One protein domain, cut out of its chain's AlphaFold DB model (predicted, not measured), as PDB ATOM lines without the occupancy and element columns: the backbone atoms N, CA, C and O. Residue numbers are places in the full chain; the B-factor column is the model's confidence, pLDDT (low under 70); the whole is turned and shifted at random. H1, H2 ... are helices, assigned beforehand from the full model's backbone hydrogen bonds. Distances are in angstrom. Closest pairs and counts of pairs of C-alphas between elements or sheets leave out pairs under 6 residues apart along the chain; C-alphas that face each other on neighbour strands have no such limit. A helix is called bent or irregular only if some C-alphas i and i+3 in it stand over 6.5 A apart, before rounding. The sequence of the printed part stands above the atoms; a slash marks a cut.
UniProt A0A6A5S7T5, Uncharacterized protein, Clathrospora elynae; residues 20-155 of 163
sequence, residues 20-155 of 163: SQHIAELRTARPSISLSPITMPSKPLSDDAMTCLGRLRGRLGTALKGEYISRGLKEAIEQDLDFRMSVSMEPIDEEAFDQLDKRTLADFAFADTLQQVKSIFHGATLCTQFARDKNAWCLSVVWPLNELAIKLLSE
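This is residues 20 to 155 of the 163 residues of an uncharacterized protein of Clathrospora elynae (UniProt A0A6A5S7T5). A long helical hairpin, H5 and H6, forms the main body, with two short helices, H3 and H4, set as a corner beside H5 on its side away from H6. H2 sticks out across an open gap from the hairpin with its residues 47 to 60, and H1 lies far off at the end of the long link of residues 29 to 46. The printed part has 136 residues with six named helices in the order H1 to H6 and no named strand, and its class is all helix. The whole is loose, with a radius of gyration of the C-alphas of 18.4 A, and elongated, spanning 59 by 34 by 30 A.

H1 is residues 20 to 28, beginning at C-alpha 20 at (0.124, -15.771, -8.089); it is neither bent nor irregular, but only just, with C-alphas 21 and 24 6.1 A apart. H2, residues 47 to 64, is 25.5 A long and begins at C-alpha 47 at (33.218, -25.525, -21.652). H3 is residues 71 to 79 and only just irregular, with C-alphas 72 and 75 6.8 A apart. H4, residues 81 to 89, is irregular, with C-alphas 82 and 85 7.1 A apart. H5, residues 108 to 129, is the longest helix, at 31.2 A. H6, residues 134 to 153, is 25.9 A long and ends at C-alpha 153 at (43.775, -15.544, 7.796). H6 is only just irregular, with C-alphas 140 and 143 6.9 A apart, and has a kink of 28 degrees near residue 141.

H1 and H2 are apart from each other and from the other four helices. Residues 69 to 70 make a short parallel pairing with residues 97 to 98. H3 and H4 touch only at the corner by their tight link, about perpendicular at 84 degrees; their closest C-alphas, those of Glu 78 and Arg 84, are 5.7 A apart. H3 is close but not clearly touching H5, the closest C-alphas being those of Leu 73 and Leu 114, 7.5 A apart. H4 is also close but not clearly touching H5, with the C-alphas of Asp 82 and Lys 118 closest at 7.9 A. H5 and H6 touch as a helical hairpin, opposite ways at a shallow tilt of 18 degrees, and their closest C-alphas, those of Gly 123 and Ser 140, are 5.1 A apart. H6 is apart from H3 and H4. In H2 and H5 every O i to N i+4 pair is within hydrogen-bond range, against 3 of 5 in each of H1, H3 and H4 and 14 of 16 in H6.

The two C-alphas farthest apart, those of Gln 21 and Leu 100, are 60.1 A apart. The printed part has no cut. The links H1 to H2 and H4 to H5 are long, with 18 residues each. Mean pLDDT of the printed part is 80.4, and it is under 70 at residues 20 to 27, 30 to 45 and 154 to 155.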
ATOM      1  N   SER A  20       0.126 -15.893  -6.629       56.53
ATOM      2  CA  SER A  20       0.124 -15.771  -8.089       56.53
ATOM      3  C   SER A  20      -0.133 -14.354  -8.613       56.53
ATOM      4  O   SER A  20       0.348 -14.023  -9.692       56.53
ATOM      5  N   GLN A  21      -0.889 -13.524  -7.891       55.97
ATOM      6  CA  GLN A  21      -1.266 -12.186  -8.361       55.97
ATOM      7  C   GLN A  21      -0.065 -11.222  -8.329       55.97
ATOM      8  O   GLN A  21       0.150 -10.471  -9.276       55.97
ATOM      9  N   HIS A  22       0.803 -11.365  -7.323       60.28
ATOM     10  CA  HIS A  22       2.031 -10.578  -7.178       60.28
ATOM     11  C   HIS A  22       3.118 -10.961  -8.202       60.28
ATOM     12  O   HIS A  22       3.990 -10.160  -8.513       60.28
ATOM     13  N   ILE A  23       3.074 -12.165  -8.789       62.31
ATOM     14  CA  ILE A  23       4.055 -12.620  -9.798       62.31
ATOM     15  C   ILE A  23       4.020 -11.730 -11.052       62.31
ATOM     16  O   ILE A  23       5.065 -11.445 -11.637       62.31
ATOM     17  N   ALA A  24       2.835 -11.282 -11.475       64.44
ATOM     18  CA  ALA A  24       2.696 -10.390 -12.628       64.44
ATOM     19  C   ALA A  24       3.272  -8.989 -12.341       64.44
ATOM     20  O   ALA A  24       3.943  -8.404 -13.193       64.44
ATOM     21  N   GLU A  25       3.074  -8.490 -11.123       66.50
ATOM     22  CA  GLU A  25       3.617  -7.210 -10.658       66.50
ATOM     23  C   GLU A  25       5.150  -7.264 -10.553       66.50
ATOM     24  O   GLU A  25       5.841  -6.387 -11.061       66.50
ATOM     25  N   LEU A  26       5.710  -8.357 -10.024       64.69
ATOM     26  CA  LEU A  26       7.163  -8.552  -9.933       64.69
ATOM     27  C   LEU A  26       7.839  -8.643 -11.315       64.69
ATOM     28  O   LEU A  26       8.936  -8.120 -11.502       64.69
ATOM     29  N   ARG A  27       7.179  -9.240 -12.319       62.09
ATOM     30  CA  ARG A  27       7.691  -9.273 -13.708       62.09
ATOM     31  C   ARG A  27       7.734  -7.900 -14.373       62.09
ATOM     32  O   ARG A  27       8.508  -7.705 -15.306       62.09
ATOM     33  N   THR A  28       6.891  -6.973 -13.927       72.62
ATOM     34  CA  THR A  28       6.811  -5.609 -14.467       72.62
ATOM     35  C   THR A  28       7.592  -4.592 -13.635       72.62
ATOM     36  O   THR A  28       7.728  -3.440 -14.055       72.62
ATOM     37  N   ALA A  29       8.166  -5.018 -12.504       76.81
ATOM     38  CA  ALA A  29       9.065  -4.210 -11.697       76.81
ATOM     39  C   ALA A  29      10.283  -3.748 -12.511       76.81
ATOM     40  O   ALA A  29      10.732  -4.412 -13.450       76.81
ATOM     41  N   ARG A  30      10.825  -2.583 -12.153       63.16
ATOM     42  CA  ARG A  30      12.075  -2.065 -12.714       63.16
ATOM     43  C   ARG A  30      13.081  -1.864 -11.578       63.16
ATOM     44  O   ARG A  30      12.845  -0.990 -10.748       63.16
ATOM     45  N   PRO A  31      14.183  -2.637 -11.541       60.22
ATOM     46  CA  PRO A  31      14.602  -3.632 -12.537       60.22
ATOM     47  C   PRO A  31      13.720  -4.896 -12.549       60.22
ATOM     48  O   PRO A  31      13.099  -5.242 -11.547       60.22
ATOM     49  N   SER A  32      13.665  -5.570 -13.702       52.09
ATOM     50  CA  SER A  32      12.850  -6.772 -13.916       52.09
ATOM     51  C   SER A  32      13.287  -7.911 -13.000       52.09
ATOM     52  O   SER A  32      14.456  -8.308 -13.028       52.09
ATOM     53  N   ILE A  33      12.351  -8.472 -12.238       61.53
ATOM     54  CA  ILE A  33      12.618  -9.595 -11.338       61.53
ATOM     55  C   ILE A  33      12.472 -10.898 -12.132       61.53
ATOM     56  O   ILE A  33      11.408 -11.193 -12.682       61.53
ATOM     57  N   SER A  34      13.554 -11.676 -12.217       58.88
ATOM     58  CA  SER A  34      13.532 -12.993 -12.860       58.88
ATOM     59  C   SER A  34      12.810 -13.994 -11.963       58.88
ATOM     60  O   SER A  34      13.229 -14.229 -10.834       58.88
ATOM     61  N   LEU A  35      11.732 -14.592 -12.468       60.31
ATOM     62  CA  LEU A  35      10.935 -15.604 -11.761       60.31
ATOM     63  C   LEU A  35      11.081 -16.983 -12.418       60.31
ATOM     64  O   LEU A  35      10.094 -17.708 -12.571       60.31
ATOM     65  N   SER A  36      12.287 -17.316 -12.885       55.09
ATOM     66  CA  SER A  36      12.583 -18.631 -13.459       55.09
ATOM     67  C   SER A  36      12.168 -19.741 -12.480       55.09
ATOM     68  O   SER A  36      12.451 -19.623 -11.286       55.09
ATOM     69  N   PRO A  37      11.485 -20.806 -12.944       54.28
ATOM     70  CA  PRO A  37      11.086 -21.906 -12.078       54.28
ATOM     71  C   PRO A  37      12.301 -22.524 -11.385       54.28
ATOM     72  O   PRO A  37      13.260 -22.928 -12.041       54.28
ATOM     73  N   ILE A  38      12.200 -22.643 -10.063       55.28
ATOM     74  CA  ILE A  38      13.183 -23.252  -9.157       55.28
ATOM     75  C   ILE A  38      13.582 -24.685  -9.576       55.28
ATOM     76  O   ILE A  38      14.647 -25.169  -9.215       55.28
ATOM     77  N   THR A  39      12.737 -25.376 -10.341       48.12
ATOM     78  CA  THR A  39      12.897 -26.780 -10.749       48.12
ATOM     79  C   THR A  39      13.655 -27.000 -12.058       48.12
ATOM     80  O   THR A  39      13.746 -28.140 -12.509       48.12
ATOM     81  N   MET A  40      14.194 -25.959 -12.700       51.72
ATOM     82  CA  MET A  40      15.020 -26.180 -13.890       51.72
ATOM     83  C   MET A  40      16.365 -26.793 -13.476       51.72
ATOM     84  O   MET A  40      17.070 -26.178 -12.675       51.72
ATOM     85  N   PRO A  41      16.753 -27.968 -14.014       52.44
ATOM     86  CA  PRO A  41      18.071 -28.519 -13.750       52.44
ATOM     87  C   PRO A  41      19.116 -27.494 -14.179       52.44
ATOM     88  O   PRO A  41      19.037 -26.932 -15.277       52.44
ATOM     89  N   SER A  42      20.069 -27.223 -13.287       59.94
ATOM     90  CA  SER A  42      21.189 -26.330 -13.555       59.94
ATOM     91  C   SER A  42      21.849 -26.768 -14.858       59.94
ATOM     92  O   SER A  42      22.388 -27.875 -14.943       59.94
ATOM     93  N   LYS A  43      21.768 -25.921 -15.893       63.81
ATOM     94  CA  LYS A  43      22.487 -26.164 -17.142       63.81
ATOM     95  C   LYS A  43      23.966 -26.328 -16.774       63.81
ATOM     96  O   LYS A  43      24.469 -25.471 -16.040       63.81
ATOM     97  N   PRO A  44      24.645 -27.391 -17.235       67.12
ATOM     98  CA  PRO A  44      26.072 -27.526 -16.994       67.12
ATOM     99  C   PRO A  44      26.786 -26.255 -17.460       67.12
ATOM    100  O   PRO A  44      26.365 -25.609 -18.430       67.12
ATOM    101  N   LEU A  45      27.827 -25.872 -16.720       68.56
ATOM    102  CA  LEU A  45      28.666 -24.734 -17.076       68.56
ATOM    103  C   LEU A  45      29.175 -24.911 -18.512       68.56
ATOM    104  O   LEU A  45      29.400 -26.033 -18.960       68.56
ATOM    105  N   SER A  46      29.328 -23.808 -19.247       82.38
ATOM    106  CA  SER A  46      29.915 -23.884 -20.585       82.38
ATOM    107  C   SER A  46      31.363 -24.372 -20.510       82.38
ATOM    108  O   SER A  46      32.067 -24.085 -19.538       82.38
ATOM    109  N   ASP A  47      31.833 -25.040 -21.562       82.75
ATOM    110  CA  ASP A  47      33.218 -25.525 -21.652       82.75
ATOM    111  C   ASP A  47      34.243 -24.392 -21.451       82.75
ATOM    112  O   ASP A  47      35.268 -24.571 -20.791       82.75
ATOM    113  N   ASP A  48      33.930 -23.184 -21.931       83.81
ATOM    114  CA  ASP A  48      34.742 -21.983 -21.701       83.81
ATOM    115  C   ASP A  48      34.827 -21.606 -20.216       83.81
ATOM    116  O   ASP A  48      35.902 -21.249 -19.721       83.81
ATOM    117  N   ALA A  49      33.705 -21.691 -19.491       78.44
ATOM    118  CA  ALA A  49      33.662 -21.408 -18.061       78.44
ATOM    119  C   ALA A  49      34.459 -22.458 -17.280       78.44
ATOM    120  O   ALA A  49      35.271 -22.089 -16.432       78.44
ATOM    121  N   MET A  50      34.311 -23.740 -17.629       79.50
ATOM    122  CA  MET A  50      35.100 -24.834 -17.051       79.50
ATOM    123  C   MET A  50      36.601 -24.642 -17.299       79.50
ATOM    124  O   MET A  50      37.408 -24.740 -16.376       79.50
ATOM    125  N   THR A  51      36.986 -24.262 -18.520       85.06
ATOM    126  CA  THR A  51      38.387 -23.978 -18.876       85.06
ATOM    127  C   THR A  51      38.937 -22.783 -18.092       85.06
ATOM    128  O   THR A  51      40.084 -22.789 -17.638       85.06
ATOM    129  N   CYS A  52      38.132 -21.732 -17.920       85.12
ATOM    130  CA  CYS A  52      38.511 -20.562 -17.136       85.12
ATOM    131  C   CYS A  52      38.720 -20.911 -15.656       85.12
ATOM    132  O   CYS A  52      39.735 -20.517 -15.078       85.12
ATOM    133  N   LEU A  53      37.810 -21.699 -15.076       81.00
ATOM    134  CA  LEU A  53      37.912 -22.189 -13.701       81.00
ATOM    135  C   LEU A  53      39.157 -23.056 -13.503       81.00
ATOM    136  O   LEU A  53      39.911 -22.808 -12.567       81.00
ATOM    137  N   GLY A  54      39.441 -23.984 -14.420       81.88
ATOM    138  CA  GLY A  54      40.661 -24.795 -14.370       81.88
ATOM    139  C   GLY A  54      41.937 -23.945 -14.397       81.88
ATOM    140  O   GLY A  54      42.839 -24.140 -13.582       81.88
ATOM    141  N   ARG A  55      42.000 -22.923 -15.268       86.19
ATOM    142  CA  ARG A  55      43.126 -21.967 -15.290       86.19
ATOM    143  C   ARG A  55      43.242 -21.175 -13.992       86.19
ATOM    144  O   ARG A  55      44.356 -20.942 -13.526       86.19
ATOM    145  N   LEU A  56      42.122 -20.740 -13.416       82.81
ATOM    146  CA  LEU A  56      42.116 -20.023 -12.143       82.81
ATOM    147  C   LEU A  56      42.611 -20.921 -11.004       82.81
ATOM    148  O   LEU A  56      43.489 -20.494 -10.259       82.81
ATOM    149  N   ARG A  57      42.124 -22.165 -10.922       78.81
ATOM    150  CA  ARG A  57      42.586 -23.174  -9.957       78.81
ATOM    151  C   ARG A  57      44.094 -23.395 -10.075       78.81
ATOM    152  O   ARG A  57      44.796 -23.291  -9.077       78.81
ATOM    153  N   GLY A  58      44.620 -23.569 -11.290       80.38
ATOM    154  CA  GLY A  58      46.064 -23.712 -11.515       80.38
ATOM    155  C   GLY A  58      46.882 -22.480 -11.096       80.38
ATOM    156  O   GLY A  58      47.956 -22.601 -10.502       80.38
ATOM    157  N   ARG A  59      46.370 -21.267 -11.341       84.06
ATOM    158  CA  ARG A  59      47.014 -20.025 -10.876       84.06
ATOM    159  C   ARG A  59      46.990 -19.891  -9.355       84.06
ATOM    160  O   ARG A  59      47.966 -19.426  -8.781       84.06
ATOM    161  N   LEU A  60      45.896 -20.292  -8.712       77.62
ATOM    162  CA  LEU A  60      45.791 -20.297  -7.255       77.62
ATOM    163  C   LEU A  60      46.744 -21.323  -6.644       77.62
ATOM    164  O   LEU A  60      47.489 -20.969  -5.739       77.62
ATOM    165  N   GLY A  61      46.803 -22.539  -7.190       74.31
ATOM    166  CA  GLY A  61      47.742 -23.569  -6.738       74.31
ATOM    167  C   GLY A  61      49.199 -23.110  -6.820       74.31
ATOM    168  O   GLY A  61      49.945 -23.234  -5.853       74.31
ATOM    169  N   THR A  62      49.594 -22.488  -7.936       79.56
ATOM    170  CA  THR A  62      50.963 -21.961  -8.099       79.56
ATOM    171  C   THR A  62      51.260 -20.764  -7.191       79.56
ATOM    172  O   THR A  62      52.368 -20.664  -6.668       79.56
ATOM    173  N   ALA A  63      50.291 -19.871  -6.965       81.19
ATOM    174  CA  ALA A  63      50.463 -18.713  -6.086       81.19
ATOM    175  C   ALA A  63      50.527 -19.095  -4.598       81.19
ATOM    176  O   ALA A  63      51.335 -18.534  -3.859       81.19
ATOM    177  N   LEU A  64      49.693 -20.047  -4.172       74.06
ATOM    178  CA  LEU A  64      49.615 -20.510  -2.786       74.06
ATOM    179  C   LEU A  64      50.729 -21.503  -2.427       74.06
ATOM    180  O   LEU A  64      50.928 -21.759  -1.250       74.06
ATOM    181  N   LYS A  65      51.494 -21.996  -3.416       77.81
ATOM    182  CA  LYS A  65      52.585 -22.981  -3.264       77.81
ATOM    183  C   LYS A  65      52.153 -24.336  -2.680       77.81
ATOM    184  O   LYS A  65      53.012 -25.102  -2.259       77.81
ATOM    185  N   GLY A  66      50.858 -24.648  -2.722       73.69
ATOM    186  CA  GLY A  66      50.304 -25.829  -2.057       73.69
ATOM    187  C   GLY A  66      50.102 -25.619  -0.553       73.69
ATOM    188  O   GLY A  66      50.166 -24.494  -0.071       73.69
ATOM    189  N   GLU A  67      49.801 -26.698   0.166       83.69
ATOM    190  CA  GLU A  67      49.766 -26.746   1.640       83.69
ATOM    191  C   GLU A  67      48.799 -25.745   2.312       83.69
ATOM    192  O   GLU A  67      48.981 -25.336   3.455       83.69
ATOM    193  N   TYR A  68      47.739 -25.338   1.615       82.19
ATOM    194  CA  TYR A  68      46.752 -24.379   2.124       82.19
ATOM    195  C   TYR A  68      45.543 -25.047   2.797       82.19
ATOM    196  O   TYR A  68      44.730 -24.364   3.421       82.19
ATOM    197  N   ILE A  69      45.410 -26.371   2.685       86.69
ATOM    198  CA  ILE A  69      44.419 -27.175   3.404       86.69
ATOM    199  C   ILE A  69      45.152 -27.971   4.468       86.69
ATOM    200  O   ILE A  69      46.086 -28.708   4.195       86.69
ATOM    201  N   SER A  70      44.721 -27.863   5.708       87.56
ATOM    202  CA  SER A  70      45.366 -28.573   6.803       87.56
ATOM    203  C   SER A  70      45.074 -30.086   6.724       87.56
ATOM    204  O   SER A  70      43.915 -30.491   6.596       87.56
ATOM    205  N   ARG A  71      46.111 -30.940   6.759       87.81
ATOM    206  CA  ARG A  71      45.987 -32.392   6.509       87.81
ATOM    207  C   ARG A  71      45.046 -33.107   7.467       87.81
ATOM    208  O   ARG A  71      44.402 -34.069   7.053       87.81
ATOM    209  N   GLY A  72      44.897 -32.632   8.702       83.38
ATOM    210  CA  GLY A  72      43.941 -33.221   9.639       83.38
ATOM    211  C   GLY A  72      42.472 -33.134   9.192       83.38
ATOM    212  O   GLY A  72      41.638 -33.861   9.726       83.38
ATOM    213  N   LEU A  73      42.143 -32.279   8.212       86.50
ATOM    214  CA  LEU A  73      40.806 -32.212   7.607       86.50
ATOM    215  C   LEU A  73      40.602 -33.229   6.487       86.50
ATOM    216  O   LEU A  73      39.460 -33.469   6.106       86.50
ATOM    217  N   LYS A  74      41.671 -33.824   5.949       88.50
ATOM    218  CA  LYS A  74      41.590 -34.699   4.777       88.50
ATOM    219  C   LYS A  74      40.643 -35.871   5.014       88.50
ATOM    220  O   LYS A  74      39.651 -36.010   4.307       88.50
ATOM    221  N   GLU A  75      40.909 -36.654   6.058       85.81
ATOM    222  CA  GLU A  75      40.080 -37.812   6.404       85.81
ATOM    223  C   GLU A  75      38.639 -37.396   6.709       85.81
ATOM    224  O   GLU A  75      37.698 -38.074   6.308       85.81
ATOM    225  N   ALA A  76      38.461 -36.250   7.370       88.19
ATOM    226  CA  ALA A  76      37.147 -35.716   7.694       88.19
ATOM    227  C   ALA A  76      36.336 -35.386   6.434       88.19
ATOM    228  O   ALA A  76      35.169 -35.750   6.342       88.19
ATOM    229  N   ILE A  77      36.960 -34.730   5.453       88.88
ATOM    230  CA  ILE A  77      36.327 -34.348   4.188       88.88
ATOM    231  C   ILE A  77      36.025 -35.586   3.336       88.88
ATOM    232  O   ILE A  77      34.939 -35.693   2.774       88.88
ATOM    233  N   GLU A  78      36.960 -36.530   3.250       87.94
ATOM    234  CA  GLU A  78      36.803 -37.745   2.440       87.94
ATOM    235  C   GLU A  78      35.734 -38.699   2.999       87.94
ATOM    236  O   GLU A  78      35.043 -39.375   2.231       87.94
ATOM    237  N   GLN A  79      35.583 -38.757   4.326       86.69
ATOM    238  CA  GLN A  79      34.597 -39.612   4.992       86.69
ATOM    239  C   GLN A  79      33.216 -38.960   5.137       86.69
ATOM    240  O   GLN A  79      32.230 -39.679   5.324       86.69
ATOM    241  N   ASP A  80      33.111 -37.631   5.048       88.75
ATOM    242  CA  ASP A  80      31.828 -36.938   5.153       88.75
ATOM    243  C   ASP A  80      30.925 -37.282   3.959       88.75
ATOM    244  O   ASP A  80      31.268 -37.076   2.791       88.75
ATOM    245  N   LEU A  81      29.730 -37.795   4.260       88.06
ATOM    246  CA  LEU A  81      28.750 -38.209   3.257       88.06
ATOM    247  C   LEU A  81      28.324 -37.065   2.332       88.06
ATOM    248  O   LEU A  81      28.021 -37.325   1.166       88.06
ATOM    249  N   ASP A  82      28.320 -35.828   2.830       87.62
ATOM    250  CA  ASP A  82      27.902 -34.662   2.057       87.62
ATOM    251  C   ASP A  82      28.968 -34.257   1.028       87.62
ATOM    252  O   ASP A  82      28.627 -33.832  -0.075       87.62
ATOM    253  N   PHE A  83      30.256 -34.451   1.335       87.25
ATOM    254  CA  PHE A  83      31.358 -34.117   0.426       87.25
ATOM    255  C   PHE A  83      31.758 -35.268  -0.496       87.25
ATOM    256  O   PHE A  83      32.217 -35.019  -1.613       87.25
ATOM    257  N   ARG A  84      31.568 -36.522  -0.068       85.56
ATOM    258  CA  ARG A  84      32.099 -37.720  -0.739       85.56
ATOM    259  C   ARG A  84      31.807 -37.769  -2.238       85.56
ATOM    260  O   ARG A  84      32.677 -38.119  -3.030       85.56
ATOM    261  N   MET A  85      30.584 -37.419  -2.638       83.75
ATOM    262  CA  MET A  85      30.194 -37.393  -4.052       83.75
ATOM    263  C   MET A  85      30.968 -36.340  -4.848       83.75
ATOM    264  O   MET A  85      31.469 -36.640  -5.928       83.75
ATOM    265  N   SER A  86      31.090 -35.125  -4.315       85.75
ATOM    266  CA  SER A  86      31.808 -34.032  -4.975       85.75
ATOM    267  C   SER A  86      33.305 -34.302  -5.050       85.75
ATOM    268  O   SER A  86      33.881 -34.154  -6.122       85.75
ATOM    269  N   VAL A  87      33.910 -34.787  -3.964       87.25
ATOM    270  CA  VAL A  87      35.339 -35.144  -3.917       87.25
ATOM    271  C   VAL A  87      35.655 -36.305  -4.864       87.25
ATOM    272  O   VAL A  87      36.707 -36.321  -5.491       87.25
ATOM    273  N   SER A  88      34.735 -37.260  -5.034       85.88
ATOM    274  CA  SER A  88      34.911 -38.343  -6.010       85.88
ATOM    275  C   SER A  88      34.858 -37.862  -7.462       85.88
ATOM    276  O   SER A  88      35.453 -38.508  -8.323       85.88
ATOM    277  N   MET A  89      34.104 -36.799  -7.756       83.62
ATOM    278  CA  MET A  89      34.004 -36.243  -9.109       83.62
ATOM    279  C   MET A  89      35.154 -35.286  -9.424       83.62
ATOM    280  O   MET A  89      35.684 -35.312 -10.532       83.62
ATOM    281  N   GLU A  90      35.537 -34.459  -8.456       83.62
ATOM    282  CA  GLU A  90      36.640 -33.512  -8.558       83.62
ATOM    283  C   GLU A  90      37.526 -33.635  -7.307       83.62
ATOM    284  O   GLU A  90      37.281 -32.961  -6.301       83.62
ATOM    285  N   PRO A  91      38.547 -34.512  -7.348       86.31
ATOM    286  CA  PRO A  91      39.454 -34.704  -6.228       86.31
ATOM    287  C   PRO A  91      40.223 -33.427  -5.878       86.31
ATOM    288  O   PRO A  91      40.577 -32.613  -6.745       86.31
ATOM    289  N   ILE A  92      40.497 -33.275  -4.585       86.94
ATOM    290  CA  ILE A  92      41.409 -32.254  -4.072       86.94
ATOM    291  C   ILE A  92      42.836 -32.734  -4.350       86.94
ATOM    292  O   ILE A  92      43.167 -33.880  -4.049       86.94
ATOM    293  N   ASP A  93      43.659 -31.865  -4.931       85.94
ATOM    294  CA  ASP A  93      45.054 -32.183  -5.247       85.94
ATOM    295  C   ASP A  93      45.830 -32.485  -3.952       85.94
ATOM    296  O   ASP A  93      45.682 -31.770  -2.960       85.94
ATOM    297  N   GLU A  94      46.672 -33.522  -3.943       85.81
ATOM    298  CA  GLU A  94      47.432 -33.908  -2.740       85.81
ATOM    299  C   GLU A  94      48.369 -32.791  -2.267       85.81
ATOM    300  O   GLU A  94      48.579 -32.603  -1.069       85.81
ATOM    301  N   GLU A  95      48.880 -31.999  -3.208       86.31
ATOM    302  CA  GLU A  95      49.734 -30.843  -2.961       86.31
ATOM    303  C   GLU A  95      48.988 -29.700  -2.261       86.31
ATOM    304  O   GLU A  95      49.621 -28.786  -1.738       86.31
ATOM    305  N   ALA A  96      47.651 -29.718  -2.230       87.06
ATOM    306  CA  ALA A  96      46.870 -28.748  -1.471       87.06
ATOM    307  C   ALA A  96      46.960 -28.988   0.042       87.06
ATOM    308  O   ALA A  96      46.741 -28.046   0.805       87.06
ATOM    309  N   PHE A  97      47.274 -30.214   0.479       88.62
ATOM    310  CA  PHE A  97      47.303 -30.572   1.894       88.62
ATOM    311  C   PHE A  97      48.662 -30.288   2.547       88.62
ATOM    312  O   PHE A  97      49.696 -30.771   2.089       88.62
ATOM    313  N   ASP A  98      48.652 -29.560   3.664       88.19
ATOM    314  CA  ASP A  98      49.812 -29.301   4.520       88.19
ATOM    315  C   ASP A  98      50.242 -30.585   5.231       88.19
ATOM    316  O   ASP A  98      49.620 -31.026   6.199       88.19
ATOM    317  N   GLN A  99      51.333 -31.187   4.759       84.56
ATOM    318  CA  GLN A  99      51.841 -32.455   5.277       84.56
ATOM    319  C   GLN A  99      52.407 -32.355   6.701       84.56
ATOM    320  O   GLN A  99      52.562 -33.389   7.360       84.56
ATOM    321  N   LEU A 100      52.729 -31.145   7.167       84.88
ATOM    322  CA  LEU A 100      53.284 -30.888   8.494       84.88
ATOM    323  C   LEU A 100      52.199 -30.635   9.545       84.88
ATOM    324  O   LEU A 100      52.497 -30.689  10.744       84.88
ATOM    325  N   ASP A 101      50.956 -30.406   9.120       83.06
ATOM    326  CA  ASP A 101      49.828 -30.216  10.019       83.06
ATOM    327  C   ASP A 101      49.506 -31.499  10.802       83.06
ATOM    328  O   ASP A 101      49.248 -32.566  10.242       83.06
ATOM    329  N   LYS A 102      49.519 -31.380  12.134       81.56
ATOM    330  CA  LYS A 102      49.245 -32.475  13.086       81.56
ATOM    331  C   LYS A 102      47.936 -32.291  13.844       81.56
ATOM    332  O   LYS A 102      47.632 -33.090  14.732       81.56
ATOM    333  N   ARG A 103      47.201 -31.208  13.569       81.06
ATOM    334  CA  ARG A 103      45.905 -30.970  14.201       81.06
ATOM    335  C   ARG A 103      44.939 -32.066  13.775       81.06
ATOM    336  O   ARG A 103      45.052 -32.644  12.700       81.06
ATOM    337  N   THR A 104      44.004 -32.382  14.653       81.19
ATOM    338  CA  THR A 104      42.971 -33.391  14.412       81.19
ATOM    339  C   THR A 104      41.614 -32.768  14.693       81.19
ATOM    340  O   THR A 104      41.536 -31.681  15.260       81.19
ATOM    341  N   LEU A 105      40.526 -33.465  14.363       80.94
ATOM    342  CA  LEU A 105      39.174 -33.012  14.714       80.94
ATOM    343  C   LEU A 105      38.917 -32.903  16.228       80.94
ATOM    344  O   LEU A 105      37.872 -32.397  16.626       80.94
ATOM    345  N   ALA A 106      39.839 -33.364  17.082       82.69
ATOM    346  CA  ALA A 106      39.776 -33.085  18.515       82.69
ATOM    347  C   ALA A 106      40.022 -31.598  18.834       82.69
ATOM    348  O   ALA A 106      39.658 -31.134  19.913       82.69
ATOM    349  N   ASP A 107      40.631 -30.848  17.910       85.00
ATOM    350  CA  ASP A 107      40.750 -29.399  17.994       85.00
ATOM    351  C   ASP A 107      39.402 -28.747  17.651       85.00
ATOM    352  O   ASP A 107      38.892 -28.847  16.531       85.00
ATOM    353  N   PHE A 108      38.831 -28.054  18.636       85.31
ATOM    354  CA  PHE A 108      37.537 -27.394  18.513       85.31
ATOM    355  C   PHE A 108      37.501 -26.366  17.374       85.31
ATOM    356  O   PHE A 108      36.509 -26.303  16.651       85.31
ATOM    357  N   ALA A 109      38.575 -25.595  17.167       83.88
ATOM    358  CA  ALA A 109      38.621 -24.597  16.096       83.88
ATOM    359  C   ALA A 109      38.575 -25.257  14.709       83.88
ATOM    360  O   ALA A 109      38.033 -24.711  13.747       83.88
ATOM    361  N   PHE A 110      39.122 -26.463  14.613       85.88
ATOM    362  CA  PHE A 110      39.196 -27.239  13.387       85.88
ATOM    363  C   PHE A 110      37.863 -27.911  13.053       85.88
ATOM    364  O   PHE A 110      37.402 -27.846  11.912       85.88
ATOM    365  N   ALA A 111      37.199 -28.473  14.067       87.31
ATOM    366  CA  ALA A 111      35.835 -28.977  13.945       87.31
ATOM    367  C   ALA A 111      34.846 -27.858  13.567       87.31
ATOM    368  O   ALA A 111      34.013 -28.047  12.681       87.31
ATOM    369  N   ASP A 112      34.973 -26.679  14.184       89.81
ATOM    370  CA  ASP A 112      34.158 -25.506  13.853       89.81
ATOM    371  C   ASP A 112      34.398 -25.024  12.413       89.81
ATOM    372  O   ASP A 112      33.448 -24.775  11.668       89.81
ATOM    373  N   THR A 113      35.660 -24.985  11.973       89.25
ATOM    374  CA  THR A 113      36.012 -24.649  10.585       89.25
ATOM    375  C   THR A 113      35.350 -25.610   9.599       89.25
ATOM    376  O   THR A 113      34.709 -25.167   8.646       89.25
ATOM    377  N   LEU A 114      35.445 -26.921   9.841       90.56
ATOM    378  CA  LEU A 114      34.817 -27.930   8.986       90.56
ATOM    379  C   LEU A 114      33.292 -27.762   8.937       90.56
ATOM    380  O   LEU A 114      32.696 -27.829   7.862       90.56
ATOM    381  N   GLN A 115      32.664 -27.483  10.080       92.31
ATOM    382  CA  GLN A 115      31.227 -27.242  10.158       92.31
ATOM    383  C   GLN A 115      30.804 -25.994   9.364       92.31
ATOM    384  O   GLN A 115      29.785 -26.023   8.666       92.31
ATOM    385  N   GLN A 116      31.587 -24.911   9.416       92.94
ATOM    386  CA  GLN A 116      31.341 -23.709   8.613       92.94
ATOM    387  C   GLN A 116      31.491 -23.996   7.109       92.94
ATOM    388  O   GLN A 116      30.604 -23.641   6.331       92.94
ATOM    389  N   VAL A 117      32.548 -24.709   6.697       92.25
ATOM    390  CA  VAL A 117      32.738 -25.145   5.297       92.25
ATOM    391  C   VAL A 117      31.551 -25.984   4.821       92.25
ATOM    392  O   VAL A 117      31.025 -25.763   3.731       92.25
ATOM    393  N   LYS A 118      31.073 -26.905   5.659       93.31
ATOM    394  CA  LYS A 118      29.918 -27.755   5.366       93.31
ATOM    395  C   LYS A 118      28.629 -26.958   5.187       93.31
ATOM    396  O   LYS A 118      27.871 -27.214   4.252       93.31
ATOM    397  N   SER A 119      28.398 -25.956   6.032       94.00
ATOM    398  CA  SER A 119      27.253 -25.053   5.892       94.00
ATOM    399  C   SER A 119      27.289 -24.281   4.566       94.00
ATOM    400  O   SER A 119      26.277 -24.232   3.864       94.00
ATOM    401  N   ILE A 120      28.458 -23.754   4.185       94.62
ATOM    402  CA  ILE A 120      28.670 -23.050   2.910       94.62
ATOM    403  C   ILE A 120      28.411 -23.980   1.726       94.62
ATOM    404  O   ILE A 120      27.695 -23.620   0.790       94.62
ATOM    405  N   PHE A 121      28.967 -25.189   1.779       91.56
ATOM    406  CA  PHE A 121      28.791 -26.194   0.741       91.56
ATOM    407  C   PHE A 121      27.314 -26.542   0.546       91.56
ATOM    408  O   PHE A 121      26.817 -26.486  -0.576       91.56
ATOM    409  N   HIS A 122      26.577 -26.787   1.633       90.94
ATOM    410  CA  HIS A 122      25.139 -27.033   1.560       90.94
ATOM    411  C   HIS A 122      24.384 -25.832   0.968       90.94
ATOM    412  O   HIS A 122      23.498 -26.002   0.127       90.94
ATOM    413  N   GLY A 123      24.774 -24.607   1.337       90.75
ATOM    414  CA  GLY A 123      24.270 -23.377   0.725       90.75
ATOM    415  C   GLY A 123      24.463 -23.354  -0.793       90.75
ATOM    416  O   GLY A 123      23.521 -23.048  -1.528       90.75
ATOM    417  N   ALA A 124      25.643 -23.743  -1.278       89.62
ATOM    418  CA  ALA A 124      25.952 -23.822  -2.705       89.62
ATOM    419  C   ALA A 124      25.154 -24.926  -3.414       89.62
ATOM    420  O   ALA A 124      24.614 -24.691  -4.501       89.62
ATOM    421  N   THR A 125      25.004 -26.099  -2.790       86.81
ATOM    422  CA  THR A 125      24.168 -27.192  -3.306       86.81
ATOM    423  C   THR A 125      22.721 -26.740  -3.459       86.81
ATOM    424  O   THR A 125      22.147 -26.908  -4.532       86.81
ATOM    425  N   LEU A 126      22.145 -26.098  -2.439       86.75
ATOM    426  CA  LEU A 126      20.780 -25.570  -2.491       86.75
ATOM    427  C   LEU A 126      20.636 -24.478  -3.554       86.75
ATOM    428  O   LEU A 126      19.649 -24.461  -4.289       86.75
ATOM    429  N   CYS A 127      21.605 -23.565  -3.661       85.12
ATOM    430  CA  CYS A 127      21.571 -22.523  -4.684       85.12
ATOM    431  C   CYS A 127      21.615 -23.114  -6.097       85.12
ATOM    432  O   CYS A 127      20.887 -22.651  -6.973       85.12
ATOM    433  N   THR A 128      22.408 -24.165  -6.300       83.38
ATOM    434  CA  THR A 128      22.515 -24.874  -7.580       83.38
ATOM    435  C   THR A 128      21.245 -25.668  -7.889       83.38
ATOM    436  O   THR A 128      20.648 -25.482  -8.947       83.38
ATOM    437  N   GLN A 129      20.795 -26.508  -6.951       81.81
ATOM    438  CA  GLN A 129      19.637 -27.393  -7.102       81.81
ATOM    439  C   GLN A 129      18.348 -26.621  -7.389       81.81
ATOM    440  O   GLN A 129      17.512 -27.083  -8.160       81.81
ATOM    441  N   PHE A 130      18.194 -25.455  -6.761       78.69
ATOM    442  CA  PHE A 130      16.997 -24.628  -6.864       78.69
ATOM    443  C   PHE A 130      17.160 -23.427  -7.802       78.69
ATOM    444  O   PHE A 130      16.336 -22.514  -7.757       78.69
ATOM    445  N   ALA A 131      18.231 -23.405  -8.609       77.88
ATOM    446  CA  ALA A 131      18.554 -22.332  -9.551       77.88
ATOM    447  C   ALA A 131      18.391 -20.923  -8.941       77.88
ATOM    448  O   ALA A 131      17.805 -20.025  -9.551       77.88
ATOM    449  N   ARG A 132      18.865 -20.745  -7.699       77.62
ATOM    450  CA  ARG A 132      18.684 -19.495  -6.956       77.62
ATOM    451  C   ARG A 132      19.468 -18.356  -7.600       77.62
ATOM    452  O   ARG A 132      20.495 -18.559  -8.248       77.62
ATOM    453  N   ASP A 133      18.969 -17.142  -7.404       79.50
ATOM    454  CA  ASP A 133      19.566 -15.944  -7.979       79.50
ATOM    455  C   ASP A 133      20.912 -15.562  -7.336       79.50
ATOM    456  O   ASP A 133      21.375 -16.141  -6.349       79.50
ATOM    457  N   LYS A 134      21.551 -14.540  -7.912       80.31
ATOM    458  CA  LYS A 134      22.850 -14.032  -7.456       80.31
ATOM    459  C   LYS A 134      22.830 -13.538  -6.007       80.31
ATOM    460  O   LYS A 134      23.855 -13.633  -5.339       80.31
ATOM    461  N   ASN A 135      21.702 -13.022  -5.519       82.88
ATOM    462  CA  ASN A 135      21.601 -12.518  -4.151       82.88
ATOM    463  C   ASN A 135      21.607 -13.682  -3.159       82.88
ATOM    464  O   ASN A 135      22.314 -13.625  -2.157       82.88
ATOM    465  N   ALA A 136      20.896 -14.767  -3.471       85.81
ATOM    466  CA  ALA A 136      20.950 -15.991  -2.681       85.81
ATOM    467  C   ALA A 136      22.361 -16.598  -2.663       85.81
ATOM    468  O   ALA A 136      22.853 -16.951  -1.595       85.81
ATOM    469  N   TRP A 137      23.046 -16.648  -3.811       88.94
ATOM    470  CA  TRP A 137      24.454 -17.060  -3.869       88.94
ATOM    471  C   TRP A 137      25.355 -16.169  -3.011       88.94
ATOM    472  O   TRP A 137      26.222 -16.671  -2.296       88.94
ATOM    473  N   CYS A 138      25.142 -14.853  -3.051       88.62
ATOM    474  CA  CYS A 138      25.911 -13.912  -2.247       88.62
ATOM    475  C   CYS A 138      25.743 -14.196  -0.749       88.62
ATOM    476  O   CYS A 138      26.731 -14.368  -0.044       88.62
ATOM    477  N   LEU A 139      24.501 -14.328  -0.280       90.00
ATOM    478  CA  LEU A 139      24.188 -14.505   1.139       90.00
ATOM    479  C   LEU A 139      24.521 -15.903   1.671       90.00
ATOM    480  O   LEU A 139      24.959 -16.034   2.809       90.00
ATOM    481  N   SER A 140      24.287 -16.954   0.883       90.00
ATOM    482  CA  SER A 140      24.448 -18.342   1.335       90.00
ATOM    483  C   SER A 140      25.833 -18.926   1.064       90.00
ATOM    484  O   SER A 140      26.156 -19.959   1.641       90.00
ATOM    485  N   VAL A 141      26.634 -18.308   0.187       92.50
ATOM    486  CA  VAL A 141      27.928 -18.864  -0.239       92.50
ATOM    487  C   VAL A 141      29.044 -17.830  -0.177       92.50
ATOM    488  O   VAL A 141      30.005 -18.025   0.558       92.50
ATOM    489  N   VAL A 142      28.935 -16.726  -0.924       91.38
ATOM    490  CA  VAL A 142      30.060 -15.784  -1.096       91.38
ATOM    491  C   VAL A 142      30.388 -15.051   0.202       91.38
ATOM    492  O   VAL A 142      31.552 -14.977   0.588       91.38
ATOM    493  N   TRP A 143      29.374 -14.518   0.882       91.50
ATOM    494  CA  TRP A 143      29.559 -13.789   2.131       91.50
ATOM    495  C   TRP A 143      30.118 -14.685   3.242       91.50
ATOM    496  O   TRP A 143      31.178 -14.346   3.769       91.50
ATOM    497  N   PRO A 144      29.527 -15.859   3.548       94.19
ATOM    498  CA  PRO A 144      30.072 -16.716   4.596       94.19
ATOM    499  C   PRO A 144      31.465 -17.271   4.251       94.19
ATOM    500  O   PRO A 144      32.289 -17.436   5.145       94.19
ATOM    501  N   LEU A 145      31.773 -17.505   2.966       92.25
ATOM    502  CA  LEU A 145      33.120 -17.892   2.531       92.25
ATOM    503  C   LEU A 145      34.147 -16.792   2.822       92.25
ATOM    504  O   LEU A 145      35.220 -17.081   3.349       92.25
ATOM    505  N   ASN A 146      33.816 -15.537   2.515       89.38
ATOM    506  CA  ASN A 146      34.681 -14.400   2.823       89.38
ATOM    507  C   ASN A 146      34.852 -14.218   4.334       89.38
ATOM    508  O   ASN A 146      35.971 -14.008   4.793       89.38
ATOM    509  N   GLU A 147      33.776 -14.334   5.117       90.50
ATOM    510  CA  GLU A 147      33.864 -14.275   6.580       90.50
ATOM    511  C   GLU A 147      34.776 -15.367   7.136       90.50
ATOM    512  O   GLU A 147      35.622 -15.082   7.984       90.50
ATOM    513  N   LEU A 148      34.637 -16.604   6.654       90.00
ATOM    514  CA  LEU A 148      35.481 -17.712   7.083       90.00
ATOM    515  C   LEU A 148      36.946 -17.475   6.700       90.00
ATOM    516  O   LEU A 148      37.828 -17.626   7.542       90.00
ATOM    517  N   ALA A 149      37.213 -17.041   5.467       87.00
ATOM    518  CA  ALA A 149      38.566 -16.724   5.016       87.00
ATOM    519  C   ALA A 149      39.207 -15.614   5.865       87.00
ATOM    520  O   ALA A 149      40.366 -15.729   6.260       87.00
ATOM    521  N   ILE A 150      38.445 -14.569   6.200       85.50
ATOM    522  CA  ILE A 150      38.897 -13.502   7.097       85.50
ATOM    523  C   ILE A 150      39.209 -14.076   8.480       85.50
ATOM    524  O   ILE A 150      40.304 -13.839   8.981       85.50
ATOM    525  N   LYS A 151      38.312 -14.860   9.091       85.31
ATOM    526  CA  LYS A 151      38.552 -15.463  10.415       85.31
ATOM    527  C   LYS A 151      39.829 -16.307  10.447       85.31
ATOM    528  O   LYS A 151      40.595 -16.206  11.398       85.31
ATOM    529  N   LEU A 152      40.072 -17.099   9.403       82.00
ATOM    530  CA  LEU A 152      41.225 -17.998   9.331       82.00
ATOM    531  C   LEU A 152      42.550 -17.267   9.067       82.00
ATOM    532  O   LEU A 152      43.579 -17.671   9.599       82.00
ATOM    533  N   LEU A 153      42.545 -16.210   8.248       76.88
ATOM    534  CA  LEU A 153      43.775 -15.544   7.796       76.88
ATOM    535  C   LEU A 153      44.132 -14.289   8.590       76.88
ATOM    536  O   LEU A 153      45.286 -13.863   8.584       76.88
ATOM    537  N   SER A 154      43.149 -13.631   9.203       66.44
ATOM    538  CA  SER A 154      43.359 -12.275   9.700       66.44
ATOM    539  C   SER A 154      43.938 -12.191  11.105       66.44
ATOM    540  O   SER A 154      44.399 -11.109  11.442       66.44
ATOM    541  N   GLU A 155      43.960 -13.257  11.917       67.88
ATOM    542  CA  GLU A 155      44.269 -13.146  13.361       67.88
ATOM    543  C   GLU A 155      43.527 -11.944  13.999       67.88
ATOM    544  O   GLU A 155      44.124 -11.128  14.697       67.88
TER     545      GLU A 155